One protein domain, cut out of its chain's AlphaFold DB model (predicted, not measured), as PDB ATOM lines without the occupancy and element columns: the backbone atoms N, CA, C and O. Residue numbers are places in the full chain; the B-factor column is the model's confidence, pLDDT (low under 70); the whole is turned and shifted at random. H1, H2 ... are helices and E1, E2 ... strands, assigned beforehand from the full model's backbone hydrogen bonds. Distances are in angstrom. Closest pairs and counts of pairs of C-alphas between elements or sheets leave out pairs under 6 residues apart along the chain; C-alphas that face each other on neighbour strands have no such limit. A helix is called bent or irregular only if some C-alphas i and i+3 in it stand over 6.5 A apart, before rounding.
ATOM      1  N   ALA A 226      26.548  35.539  -6.347       92.50
ATOM      2  CA  ALA A 226      25.519  35.642  -5.315       92.50
ATOM      3  C   ALA A 226      26.009  35.091  -3.962       92.50
ATOM      4  O   ALA A 226      25.848  35.753  -2.931       92.50
ATOM      5  N   ARG A 227      26.674  33.926  -3.960       92.81
ATOM      6  CA  ARG A 227      27.302  33.333  -2.767       92.81
ATOM      7  C   ARG A 227      28.371  34.254  -2.183       92.81
ATOM      8  O   ARG A 227      28.400  34.452  -0.970       92.81
ATOM      9  N   GLY A 228      29.231  34.826  -3.027       91.62
ATOM     10  CA  GLY A 228      30.276  35.760  -2.607       91.62
ATOM     11  C   GLY A 228      29.708  36.993  -1.904       91.62
ATOM     12  O   GLY A 228      30.241  37.424  -0.882       91.62
ATOM     13  N   GLU A 229      28.583  37.520  -2.384       92.00
ATOM     14  CA  GLU A 229      27.915  38.655  -1.749       92.00
ATOM     15  C   GLU A 229      27.314  38.291  -0.383       92.00
ATOM     16  O   GLU A 229      27.488  39.028   0.588       92.00
ATOM     17  N   VAL A 230      26.686  37.117  -0.260       91.31
ATOM     18  CA  VAL A 230      26.223  36.601   1.040       91.31
ATOM     19  C   VAL A 230      27.398  36.395   1.999       91.31
ATOM     20  O   VAL A 230      27.287  36.696   3.189       91.31
ATOM     21  N   HIS A 231      28.551  35.947   1.497       90.81
ATOM     22  CA  HIS A 231      29.749  35.789   2.312       90.81
ATOM     23  C   HIS A 231      30.273  37.130   2.847       90.81
ATOM     24  O   HIS A 231      30.600  37.228   4.028       90.81
ATOM     25  N   LYS A 232      30.271  38.200   2.041       89.69
ATOM     26  CA  LYS A 232      30.602  39.549   2.538       89.69
ATOM     27  C   LYS A 232      29.654  39.992   3.652       89.69
ATOM     28  O   LYS A 232      30.104  40.535   4.658       89.69
ATOM     29  N   GLN A 233      28.356  39.725   3.502       87.19
ATOM     30  CA  GLN A 233      27.360  40.035   4.532       87.19
ATOM     31  C   GLN A 233      27.603  39.234   5.818       87.19
ATOM     32  O   GLN A 233      27.475  39.785   6.910       87.19
ATOM     33  N   PHE A 234      28.008  37.966   5.703       86.25
ATOM     34  CA  PHE A 234      28.420  37.145   6.841       86.25
ATOM     35  C   PHE A 234      29.655  37.714   7.551       86.25
ATOM     36  O   PHE A 234      29.664  37.822   8.775       86.25
ATOM     37  N   VAL A 235      30.674  38.135   6.797       85.06
ATOM     38  CA  VAL A 235      31.877  38.764   7.358       85.06
ATOM     39  C   VAL A 235      31.525  40.066   8.079       85.06
ATOM     40  O   VAL A 235      31.982  40.276   9.199       85.06
ATOM     41  N   ALA A 236      30.666  40.909   7.501       82.06
ATOM     42  CA  ALA A 236      30.192  42.135   8.147       82.06
ATOM     43  C   ALA A 236      29.405  41.841   9.438       82.06
ATOM     44  O   ALA A 236      29.668  42.433  10.484       82.06
ATOM     45  N   TYR A 237      28.496  40.865   9.390       78.56
ATOM     46  CA  TYR A 237      27.766  40.357  10.552       78.56
ATOM     47  C   TYR A 237      28.700  39.859  11.670       78.56
ATOM     48  O   TYR A 237      28.457  40.088  12.862       78.56
ATOM     49  N   TYR A 238      29.786  39.183  11.292       75.56
ATOM     50  CA  TYR A 238      30.774  38.656  12.223       75.56
ATOM     51  C   TYR A 238      31.632  39.774  12.840       75.56
ATOM     52  O   TYR A 238      31.811  39.808  14.064       75.56
ATOM     53  N   ASN A 239      32.102  40.703  12.001       71.12
ATOM     54  CA  ASN A 239      33.099  41.725  12.326       71.12
ATOM     55  C   ASN A 239      32.548  43.000  12.966       71.12
ATOM     56  O   ASN A 239      33.356  43.786  13.437       71.12
ATOM     57  N   ASP A 240      31.228  43.204  13.017       65.88
ATOM     58  CA  ASP A 240      30.609  44.346  13.703       65.88
ATOM     59  C   ASP A 240      31.185  44.520  15.129       65.88
ATOM     60  O   ASP A 240      30.891  43.727  16.047       65.88
ATOM     61  N   TYR A 324      19.311  41.030  12.355       70.56
ATOM     62  CA  TYR A 324      19.774  41.030  10.978       70.56
ATOM     63  C   TYR A 324      18.552  40.945  10.067       70.56
ATOM     64  O   TYR A 324      17.794  39.977  10.128       70.56
ATOM     65  N   LYS A 325      18.332  41.988   9.255       72.19
ATOM     66  CA  LYS A 325      17.198  42.081   8.313       72.19
ATOM     67  C   LYS A 325      15.840  41.732   8.954       72.19
ATOM     68  O   LYS A 325      15.034  41.005   8.386       72.19
ATOM     69  N   GLY A 326      15.604  42.234  10.169       69.81
ATOM     70  CA  GLY A 326      14.355  42.029  10.913       69.81
ATOM     71  C   GLY A 326      14.260  40.716  11.699       69.81
ATOM     72  O   GLY A 326      13.283  40.526  12.419       69.81
ATOM     73  N   VAL A 327      15.265  39.834  11.631       78.44
ATOM     74  CA  VAL A 327      15.307  38.572  12.389       78.44
ATOM     75  C   VAL A 327      16.389  38.624  13.460       78.44
ATOM     76  O   VAL A 327      17.511  39.057  13.214       78.44
ATOM     77  N   THR A 328      16.060  38.167  14.666       78.69
ATOM     78  CA  THR A 328      17.008  38.092  15.784       78.69
ATOM     79  C   THR A 328      17.841  36.814  15.667       78.69
ATOM     80  O   THR A 328      17.314  35.717  15.829       78.69
ATOM     81  N   LEU A 329      19.137  36.949  15.378       77.62
ATOM     82  CA  LEU A 329      20.073  35.845  15.149       77.62
ATOM     83  C   LEU A 329      21.137  35.758  16.257       77.62
ATOM     84  O   LEU A 329      21.644  36.797  16.675       77.62
ATOM     85  N   PRO A 330      21.548  34.561  16.714       74.88
ATOM     86  CA  PRO A 330      22.674  34.408  17.643       74.88
ATOM     87  C   PRO A 330      24.005  34.826  17.008       74.88
ATOM     88  O   PRO A 330      24.358  34.302  15.957       74.88
ATOM     89  N   LYS A 331      24.798  35.710  17.628       70.81
ATOM     90  CA  LYS A 331      26.098  36.124  17.068       70.81
ATOM     91  C   LYS A 331      27.054  34.927  16.971       70.81
ATOM     92  O   LYS A 331      27.092  34.094  17.869       70.81
ATOM     93  N   ARG A 332      27.867  34.896  15.902       72.88
ATOM     94  CA  ARG A 332      28.813  33.807  15.561       72.88
ATOM     95  C   ARG A 332      28.144  32.495  15.141       72.88
ATOM     96  O   ARG A 332      28.610  31.421  15.508       72.88
ATOM     97  N   LEU A 333      27.069  32.581  14.358       81.25
ATOM     98  CA  LEU A 333      26.620  31.414  13.600       81.25
ATOM     99  C   LEU A 333      27.770  30.897  12.739       81.25
ATOM    100  O   LEU A 333      28.534  31.686  12.180       81.25
ATOM    101  N   ASP A 334      27.860  29.577  12.634       85.69
ATOM    102  CA  ASP A 334      28.678  28.957  11.605       85.69
ATOM    103  C   ASP A 334      28.146  29.352  10.221       85.69
ATOM    104  O   ASP A 334      26.939  29.565  10.045       85.69
ATOM    105  N   TRP A 335      29.043  29.448   9.246       85.69
ATOM    106  CA  TRP A 335      28.702  29.855   7.888       85.69
ATOM    107  C   TRP A 335      27.583  28.987   7.289       85.69
ATOM    108  O   TRP A 335      26.612  29.535   6.764       85.69
ATOM    109  N   GLY A 336      27.626  27.663   7.473       87.31
ATOM    110  CA  GLY A 336      26.591  26.770   6.949       87.31
ATOM    111  C   GLY A 336      25.237  26.927   7.650       87.31
ATOM    112  O   GLY A 336      24.187  26.613   7.084       87.31
ATOM    113  N   VAL A 337      25.214  27.421   8.890       88.00
ATOM    114  CA  VAL A 337      23.964  27.753   9.601       88.00
ATOM    115  C   VAL A 337      23.436  29.110   9.145       88.00
ATOM    116  O   VAL A 337      22.243  29.233   8.882       88.00
ATOM    117  N   PHE A 338      24.316  30.100   8.989       88.62
ATOM    118  CA  PHE A 338      23.965  31.422   8.473       88.62
ATOM    119  C   PHE A 338      23.395  31.344   7.049       88.62
ATOM    120  O   PHE A 338      22.366  31.949   6.757       88.62
ATOM    121  N   PHE A 339      24.009  30.544   6.177       90.81
ATOM    122  CA  PHE A 339      23.577  30.375   4.790       90.81
ATOM    123  C   PHE A 339      22.188  29.731   4.664       90.81
ATOM    124  O   PHE A 339      21.445  30.018   3.727       90.81
ATOM    125  N   ARG A 340      21.810  28.874   5.623       91.25
ATOM    126  CA  ARG A 340      20.502  28.196   5.669       91.25
ATOM    127  C   ARG A 340      19.380  29.046   6.264       91.25
ATOM    128  O   ARG A 340      18.241  28.590   6.301       91.25
ATOM    129  N   LEU A 341      19.673  30.257   6.736       90.56
ATOM    130  CA  LEU A 341      18.641  31.152   7.247       90.56
ATOM    131  C   LEU A 341      17.654  31.516   6.139       90.56
ATOM    132  O   LEU A 341      18.057  31.901   5.044       90.56
ATOM    133  N   GLU A 342      16.361  31.479   6.454       90.25
ATOM    134  CA  GLU A 342      15.296  31.734   5.477       90.25
ATOM    135  C   GLU A 342      15.405  33.123   4.833       90.25
ATOM    136  O   GLU A 342      15.145  33.286   3.647       90.25
ATOM    137  N   VAL A 343      15.880  34.121   5.583       89.19
ATOM    138  CA  VAL A 343      16.120  35.475   5.060       89.19
ATOM    139  C   VAL A 343      17.208  35.486   3.980       89.19
ATOM    140  O   VAL A 343      17.079  36.196   2.986       89.19
ATOM    141  N   ILE A 344      18.261  34.683   4.154       90.50
ATOM    142  CA  ILE A 344      19.359  34.551   3.188       90.50
ATOM    143  C   ILE A 344      18.916  33.710   1.990       90.50
ATOM    144  O   ILE A 344      19.148  34.097   0.849       90.50
ATOM    145  N   GLN A 345      18.227  32.592   2.234       93.12
ATOM    146  CA  GLN A 345      17.683  31.737   1.176       93.12
ATOM    147  C   GLN A 345      16.675  32.491   0.303       93.12
ATOM    148  O   GLN A 345      16.709  32.360  -0.918       93.12
ATOM    149  N   LYS A 346      15.831  33.340   0.899       90.81
ATOM    150  CA  LYS A 346      14.911  34.208   0.161       90.81
ATOM    151  C   LYS A 346      15.654  35.185  -0.751       90.81
ATOM    152  O   LYS A 346      15.327  35.254  -1.930       90.81
ATOM    153  N   GLU A 347      16.676  35.874  -0.245       90.19
ATOM    154  CA  GLU A 347      17.493  36.780  -1.067       90.19
ATOM    155  C   GLU A 347      18.201  36.039  -2.209       90.19
ATOM    156  O   GLU A 347      18.246  36.534  -3.335       90.19
ATOM    157  N   LEU A 348      18.741  34.846  -1.940       91.50
ATOM    158  CA  LEU A 348      19.376  34.018  -2.965       91.50
ATOM    159  C   LEU A 348      18.376  33.597  -4.043       91.50
ATOM    160  O   LEU A 348      18.696  33.696  -5.225       91.50
ATOM    161  N   ARG A 349      17.164  33.180  -3.659       92.88
ATOM    162  CA  ARG A 349      16.100  32.840  -4.613       92.88
ATOM    163  C   ARG A 349      15.686  34.033  -5.463       92.88
ATOM    164  O   ARG A 349      15.534  33.878  -6.668       92.88
ATOM    165  N   GLU A 350      15.554  35.217  -4.871       90.31
ATOM    166  CA  GLU A 350      15.223  36.443  -5.608       90.31
ATOM    167  C   GLU A 350      16.330  36.818  -6.603       90.31
ATOM    168  O   GLU A 350      16.049  37.043  -7.780       90.31
ATOM    169  N   LYS A 351      17.596  36.812  -6.167       89.44
ATOM    170  CA  LYS A 351      18.749  37.128  -7.031       89.44
ATOM    171  C   LYS A 351      18.927  36.135  -8.175       89.44
ATOM    172  O   LYS A 351      19.261  36.544  -9.281       89.44
ATOM    173  N   LEU A 352      18.705  34.851  -7.910       90.19
ATOM    174  CA  LEU A 352      18.849  33.777  -8.892       90.19
ATOM    175  C   LEU A 352      17.557  33.504  -9.675       90.19
ATOM    176  O   LEU A 352      17.550  32.632 -10.539       90.19
ATOM    177  N   ARG A 353      16.469  34.240  -9.400       89.38
ATOM    178  CA  ARG A 353      15.141  34.044 -10.009       89.38
ATOM    179  C   ARG A 353      14.680  32.586  -9.920       89.38
ATOM    180  O   ARG A 353      14.343  31.955 -10.921       89.38
ATOM    181  N   LEU A 354      14.730  32.044  -8.707       89.75
ATOM    182  CA  LEU A 354      14.335  30.674  -8.398       89.75
ATOM    183  C   LEU A 354      12.918  30.623  -7.807       89.75
ATOM    184  O   LEU A 354      12.505  31.563  -7.121       89.75
ATOM    185  N   PRO A 355      12.204  29.496  -7.976       87.88
ATOM    186  CA  PRO A 355      10.945  29.243  -7.284       87.88
ATOM    187  C   PRO A 355      11.072  29.352  -5.758       87.88
ATOM    188  O   PRO A 355      12.107  29.015  -5.176       87.88
ATOM    189  N   ALA A 356       9.985  29.745  -5.087       81.75
ATOM    190  CA  ALA A 356       9.964  29.993  -3.640       81.75
ATOM    191  C   ALA A 356      10.405  28.789  -2.781       81.75
ATOM    192  O   ALA A 356      10.968  28.977  -1.706       81.75
ATOM    193  N   ASN A 357      10.194  27.564  -3.270       84.69
ATOM    194  CA  ASN A 357      10.494  26.328  -2.540       84.69
ATOM    195  C   ASN A 357      11.895  25.761  -2.831       84.69
ATOM    196  O   ASN A 357      12.241  24.697  -2.319       84.69
ATOM    197  N   THR A 358      12.704  26.434  -3.654       86.94
ATOM    198  CA  THR A 358      14.039  25.943  -4.005       86.94
ATOM    199  C   THR A 358      15.026  26.197  -2.867       86.94
ATOM    200  O   THR A 358      15.151  27.315  -2.361       86.94
ATOM    201  N   LEU A 359      15.746  25.149  -2.464       86.94
ATOM    202  CA  LEU A 359      16.815  25.229  -1.472       86.94
ATOM    203  C   LEU A 359      18.159  25.386  -2.179       86.94
ATOM    204  O   LEU A 359      18.581  24.509  -2.932       86.94
ATOM    205  N   VAL A 360      18.845  26.494  -1.905       89.06
ATOM    206  CA  VAL A 360      20.182  26.757  -2.436       89.06
ATOM    207  C   VAL A 360      21.201  26.156  -1.481       89.06
ATOM    208  O   VAL A 360      21.210  26.475  -0.287       89.06
ATOM    209  N   ARG A 361      22.074  25.285  -1.995       87.81
ATOM    210  CA  ARG A 361      23.171  24.716  -1.205       87.81
ATOM    211  C   ARG A 361      24.325  25.694  -1.091       87.81
ATOM    212  O   ARG A 361      24.560  26.528  -1.962       87.81
ATOM    213  N   GLU A 362      25.053  25.541   0.004       85.25
ATOM    214  CA  GLU A 362      26.258  26.311   0.279       85.25
ATOM    215  C   GLU A 362      27.352  26.035  -0.756       85.25
ATOM    216  O   GLU A 362      28.037  26.956  -1.196       85.25
ATOM    217  N   GLU A 363      27.491  24.773  -1.168       84.62
ATOM    218  CA  GLU A 363      28.515  24.339  -2.108       84.62
ATOM    219  C   GLU A 363      27.939  23.391  -3.153       84.62
ATOM    220  O   GLU A 363      27.211  22.446  -2.830       84.62
ATOM    221  N   TYR A 364      28.329  23.626  -4.405       82.69
ATOM    222  CA  TYR A 364      28.122  22.696  -5.502       82.69
ATOM    223  C   TYR A 364      29.493  22.221  -6.014       82.69
ATOM    224  O   TYR A 364      30.348  23.046  -6.330       82.69
ATOM    225  N   PRO A 365      29.745  20.903  -6.065       74.44
ATOM    226  CA  PRO A 365      31.026  20.360  -6.516       74.44
ATOM    227  C   PRO A 365      31.306  20.633  -8.007       74.44
ATOM    228  O   PRO A 365      30.464  20.361  -8.860       74.44
ATOM    229  N   LEU A 366      32.521  21.120  -8.300       60.78
ATOM    230  CA  LEU A 366      32.947  21.667  -9.603       60.78
ATOM    231  C   LEU A 366      33.161  20.617 -10.714       60.78
ATOM    232  O   LEU A 366      33.064  20.950 -11.888       60.78
ATOM    233  N   ASN A 367      33.469  19.368 -10.351       67.38
ATOM    234  CA  ASN A 367      33.894  18.338 -11.309       67.38
ATOM    235  C   ASN A 367      32.671  17.644 -11.960       67.38
ATOM    236  O   ASN A 367      31.868  18.282 -12.632       67.38
ATOM    237  N   ASP A 368      32.446  16.349 -11.705       54.41
ATOM    238  CA  ASP A 368      31.374  15.528 -12.312       54.41
ATOM    239  C   ASP A 368      29.920  15.914 -11.938       54.41
ATOM    240  O   ASP A 368      28.960  15.225 -12.293       54.41
ATOM    241  N   LYS A 369      29.717  17.013 -11.199       54.94
ATOM    242  CA  LYS A 369      28.476  17.317 -10.468       54.94
ATOM    243  C   LYS A 369      27.870  18.696 -10.737       54.94
ATOM    244  O   LYS A 369      26.875  19.031 -10.091       54.94
ATOM    245  N   LEU A 370      28.299  19.416 -11.780       69.19
ATOM    246  CA  LEU A 370      27.436  20.465 -12.351       69.19
ATOM    247  C   LEU A 370      26.070  19.899 -12.768       69.19
ATOM    248  O   LEU A 370      25.107  20.644 -12.819       69.19
ATOM    249  N   LYS A 371      25.946  18.577 -12.958       76.81
ATOM    250  CA  LYS A 371      24.655  17.884 -13.079       76.81
ATOM    251  C   LYS A 371      23.725  18.139 -11.890       76.81
ATOM    252  O   LYS A 371      22.545  18.375 -12.097       76.81
ATOM    253  N   GLN A 372      24.231  18.120 -10.653       81.25
ATOM    254  CA  GLN A 372      23.410  18.401  -9.469       81.25
ATOM    255  C   GLN A 372      23.019  19.874  -9.406       81.25
ATOM    256  O   GLN A 372      21.856  20.177  -9.179       81.25
ATOM    257  N   PHE A 373      23.957  20.782  -9.682       85.69
ATOM    258  CA  PHE A 373      23.648  22.208  -9.816       85.69
ATOM    259  C   PHE A 373      22.597  22.457 -10.910       85.69
ATOM    260  O   PHE A 373      21.634  23.197 -10.714       85.69
ATOM    261  N   ALA A 374      22.742  21.776 -12.047       84.25
ATOM    262  CA  ALA A 374      21.829  21.879 -13.165       84.25
ATOM    263  C   ALA A 374      20.430  21.372 -12.801       84.25
ATOM    264  O   ALA A 374      19.445  22.012 -13.142       84.25
ATOM    265  N   LEU A 375      20.327  20.248 -12.092       84.94
ATOM    266  CA  LEU A 375      19.046  19.678 -11.671       84.94
ATOM    267  C   LEU A 375      18.374  20.490 -10.556       84.94
ATOM    268  O   LEU A 375      17.159  20.636 -10.563       84.94
ATOM    269  N   GLU A 376      19.148  21.009  -9.604       85.31
ATOM    270  CA  GLU A 376      18.606  21.657  -8.403       85.31
ATOM    271  C   GLU A 376      18.351  23.155  -8.575       85.31
ATOM    272  O   GLU A 376      17.449  23.680  -7.929       85.31
ATOM    273  N   LEU A 377      19.127  23.846  -9.417       86.88
ATOM    274  CA  LEU A 377      19.034  25.301  -9.581       86.88
ATOM    275  C   LEU A 377      18.738  25.710 -11.021       86.88
ATOM    276  O   LEU A 377      17.739  26.383 -11.256       86.88
ATOM    277  N   HIS A 378      19.544  25.270 -11.990       86.50
ATOM    278  CA  HIS A 378      19.382  25.709 -13.383       86.50
ATOM    279  C   HIS A 378      18.049  25.243 -13.993       86.50
ATOM    280  O   HIS A 378      17.340  26.026 -14.606       86.50
ATOM    281  N   THR A 379      17.653  23.985 -13.794       86.06
ATOM    282  CA  THR A 379      16.418  23.431 -14.375       86.06
ATOM    283  C   THR A 379      15.165  24.080 -13.776       86.06
ATOM    284  O   THR A 379      14.291  24.477 -14.552       86.06
ATOM    285  N   PRO A 380      15.052  24.254 -12.442       87.06
ATOM    286  CA  PRO A 380      13.953  25.015 -11.850       87.06
ATOM    287  C   PRO A 380      13.933  26.478 -12.291       87.06
ATOM    288  O   PRO A 380      12.855  27.009 -12.539       87.06
ATOM    289  N   HIS A 381      15.104  27.108 -12.426       88.69
ATOM    290  CA  HIS A 381      15.216  28.460 -12.962       88.69
ATOM    291  C   HIS A 381      14.670  28.549 -14.393       88.69
ATOM    292  O   HIS A 381      13.781  29.354 -14.653       88.69
ATOM    293  N   LEU A 382      15.127  27.672 -15.294       86.31
ATOM    294  CA  LEU A 382      14.651  27.629 -16.676       86.31
ATOM    295  C   LEU A 382      13.145  27.371 -16.749       86.31
ATOM    296  O   LEU A 382      12.463  27.991 -17.554       86.31
ATOM    297  N   HIS A 383      12.607  26.481 -15.912       85.69
ATOM    298  CA  HIS A 383      11.168  26.213 -15.893       85.69
ATOM    299  C   HIS A 383      10.356  27.449 -15.478       85.69
ATOM    300  O   HIS A 383       9.347  27.760 -16.108       85.69
ATOM    301  N   GLU A 384      10.815  28.175 -14.458       84.44
ATOM    302  CA  GLU A 384      10.178  29.415 -14.010       84.44
ATOM    303  C   GLU A 384      10.306  30.525 -15.066       84.44
ATOM    304  O   GLU A 384       9.325  31.200 -15.376       84.44
ATOM    305  N   ALA A 385      11.479  30.672 -15.684       83.25
ATOM    306  CA  ALA A 385      11.723  31.651 -16.740       83.25
ATOM    307  C   ALA A 385      10.855  31.393 -17.983       83.25
ATOM    308  O   ALA A 385      10.293  32.324 -18.556       83.25
ATOM    309  N   VAL A 386      10.690  30.125 -18.365       82.38
ATOM    310  CA  VAL A 386       9.810  29.700 -19.463       82.38
ATOM    311  C   VAL A 386       8.353  29.995 -19.142       82.38
ATOM    312  O   VAL A 386       7.653  30.568 -19.971       82.38
ATOM    313  N   LYS A 387       7.903  29.678 -17.924       81.50
ATOM    314  CA  LYS A 387       6.537  29.962 -17.472       81.50
ATOM    315  C   LYS A 387       6.215  31.460 -17.456       81.50
ATOM    316  O   LYS A 387       5.070  31.831 -17.656       81.50
ATOM    317  N   GLN A 388       7.206  32.316 -17.217       77.69
ATOM    318  CA  GLN A 388       7.034  33.772 -17.270       77.69
ATOM    319  C   GLN A 388       6.968  34.327 -18.702       77.69
ATOM    320  O   GLN A 388       6.458  35.428 -18.897       77.69
ATOM    321  N   GLN A 389       7.508  33.603 -19.688       68.88
ATOM    322  CA  GLN A 389       7.564  34.036 -21.089       68.88
ATOM    323  C   GLN A 389       6.488  33.396 -21.974       68.88
ATOM    324  O   GLN A 389       6.150  33.958 -23.016       68.88
ATOM    325  N   LEU A 390       5.944  32.246 -21.574       64.88
ATOM    326  CA  LEU A 390       4.771  31.647 -22.202       64.88
ATOM    327  C   LEU A 390       3.488  32.257 -21.596       64.88
ATOM    328  O   LEU A 390       3.411  32.368 -20.373       64.88
TER     329      LEU A 390
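AT A GLANCE: This is residues 226 to 240 and 324 to 390 of the 391 residues of an uncharacterized protein of Leclercia adecarboxylata (UniProt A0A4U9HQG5). This is a flat, loosely joined set of helices: H1 and H3 run in opposite directions and overlap only over part of their lengths, the short H2 lies near them, and the long, kinked H4 stands crosswise past the end of H3. The strand E1 lies at the far end from H4, and a long stretch with no named element, residues 353 to 369, loops from H3 to the beginning of H4. The printed part has 82 residues, with four named helices and one named strand in the order H1, E1, H2, H3, H4, and its class is mostly helix. It is only just loose, close to compact, with a radius of gyration of the C-alphas of 14.4 A and spans of 45 by 31 by 17 A.

HOW THE PARTS SIT: Begin with H1, residues 226 to 239, and compare it with H3, residues 342 to 352. They touch, H1 with residues 226 to 230 alone, and the closest C-alphas, those of Ala 226 and Leu 348, are 6.8 A apart. They run opposite ways at a shallow tilt of 34 degrees, only just short of steep. Next look at E1, residues 327 to 330, which pairs with no named strand; its closest C-alpha to H3 is that of Val 327, 8.0 A from that of Val 343. H2, residues 335 to 339, and H1 only just touch, with 3 pairs of C-alphas within 8 A, H1 with residues 230 to 234 alone; the closest are Phe 234 and Trp 335, 7.4 A apart. H2 and H3 are close but not clearly touching, with the C-alphas of Phe 339 and Gln 345 closest at 7.0 A. H4, residues 370 to 389, is close to H3 but not clearly touching it, with the C-alphas of Leu 352 and His 381 closest at 7.6 A. Their lines are only just about perpendicular, at 70.3 degrees. H4 is apart from H1, E1 and H2. Every O i to N i+4 pair is within hydrogen-bond range in H1, H2 and H3, and 14 of 16 are in H4.

IN THESE COORDINATES: Find C-alpha 226 at (25.519, 35.642, -5.315); from there H1 runs 20.1 A to C-alpha 239. E1 covers 10.0 A and H2 6.0 A. H3 runs 14.9 A from C-alpha 342 at (15.296, 31.734, 5.477). H4 runs 25.6 A to C-alpha 389 at (7.564, 34.036, -21.089), with a kink of 35 degrees near residue 377; it is only just irregular, C-alphas 376 and 379 being 6.6 A apart.

THE WHOLE: The two C-alphas farthest apart, those of Asp 240 and Leu 390, are 46.0 A apart. Residues 241 to 323 are not printed, and C-alphas 240 and 324 are 11.7 A apart across that cut. The links from E1 to H2 and from H2 to H3 are tight, and the link from H3 to H4 is long, with 17 residues. Mean pLDDT of the printed part is 82.8; look for values under 70 at residues 240, 326, 366 to 370 and 389 to 390.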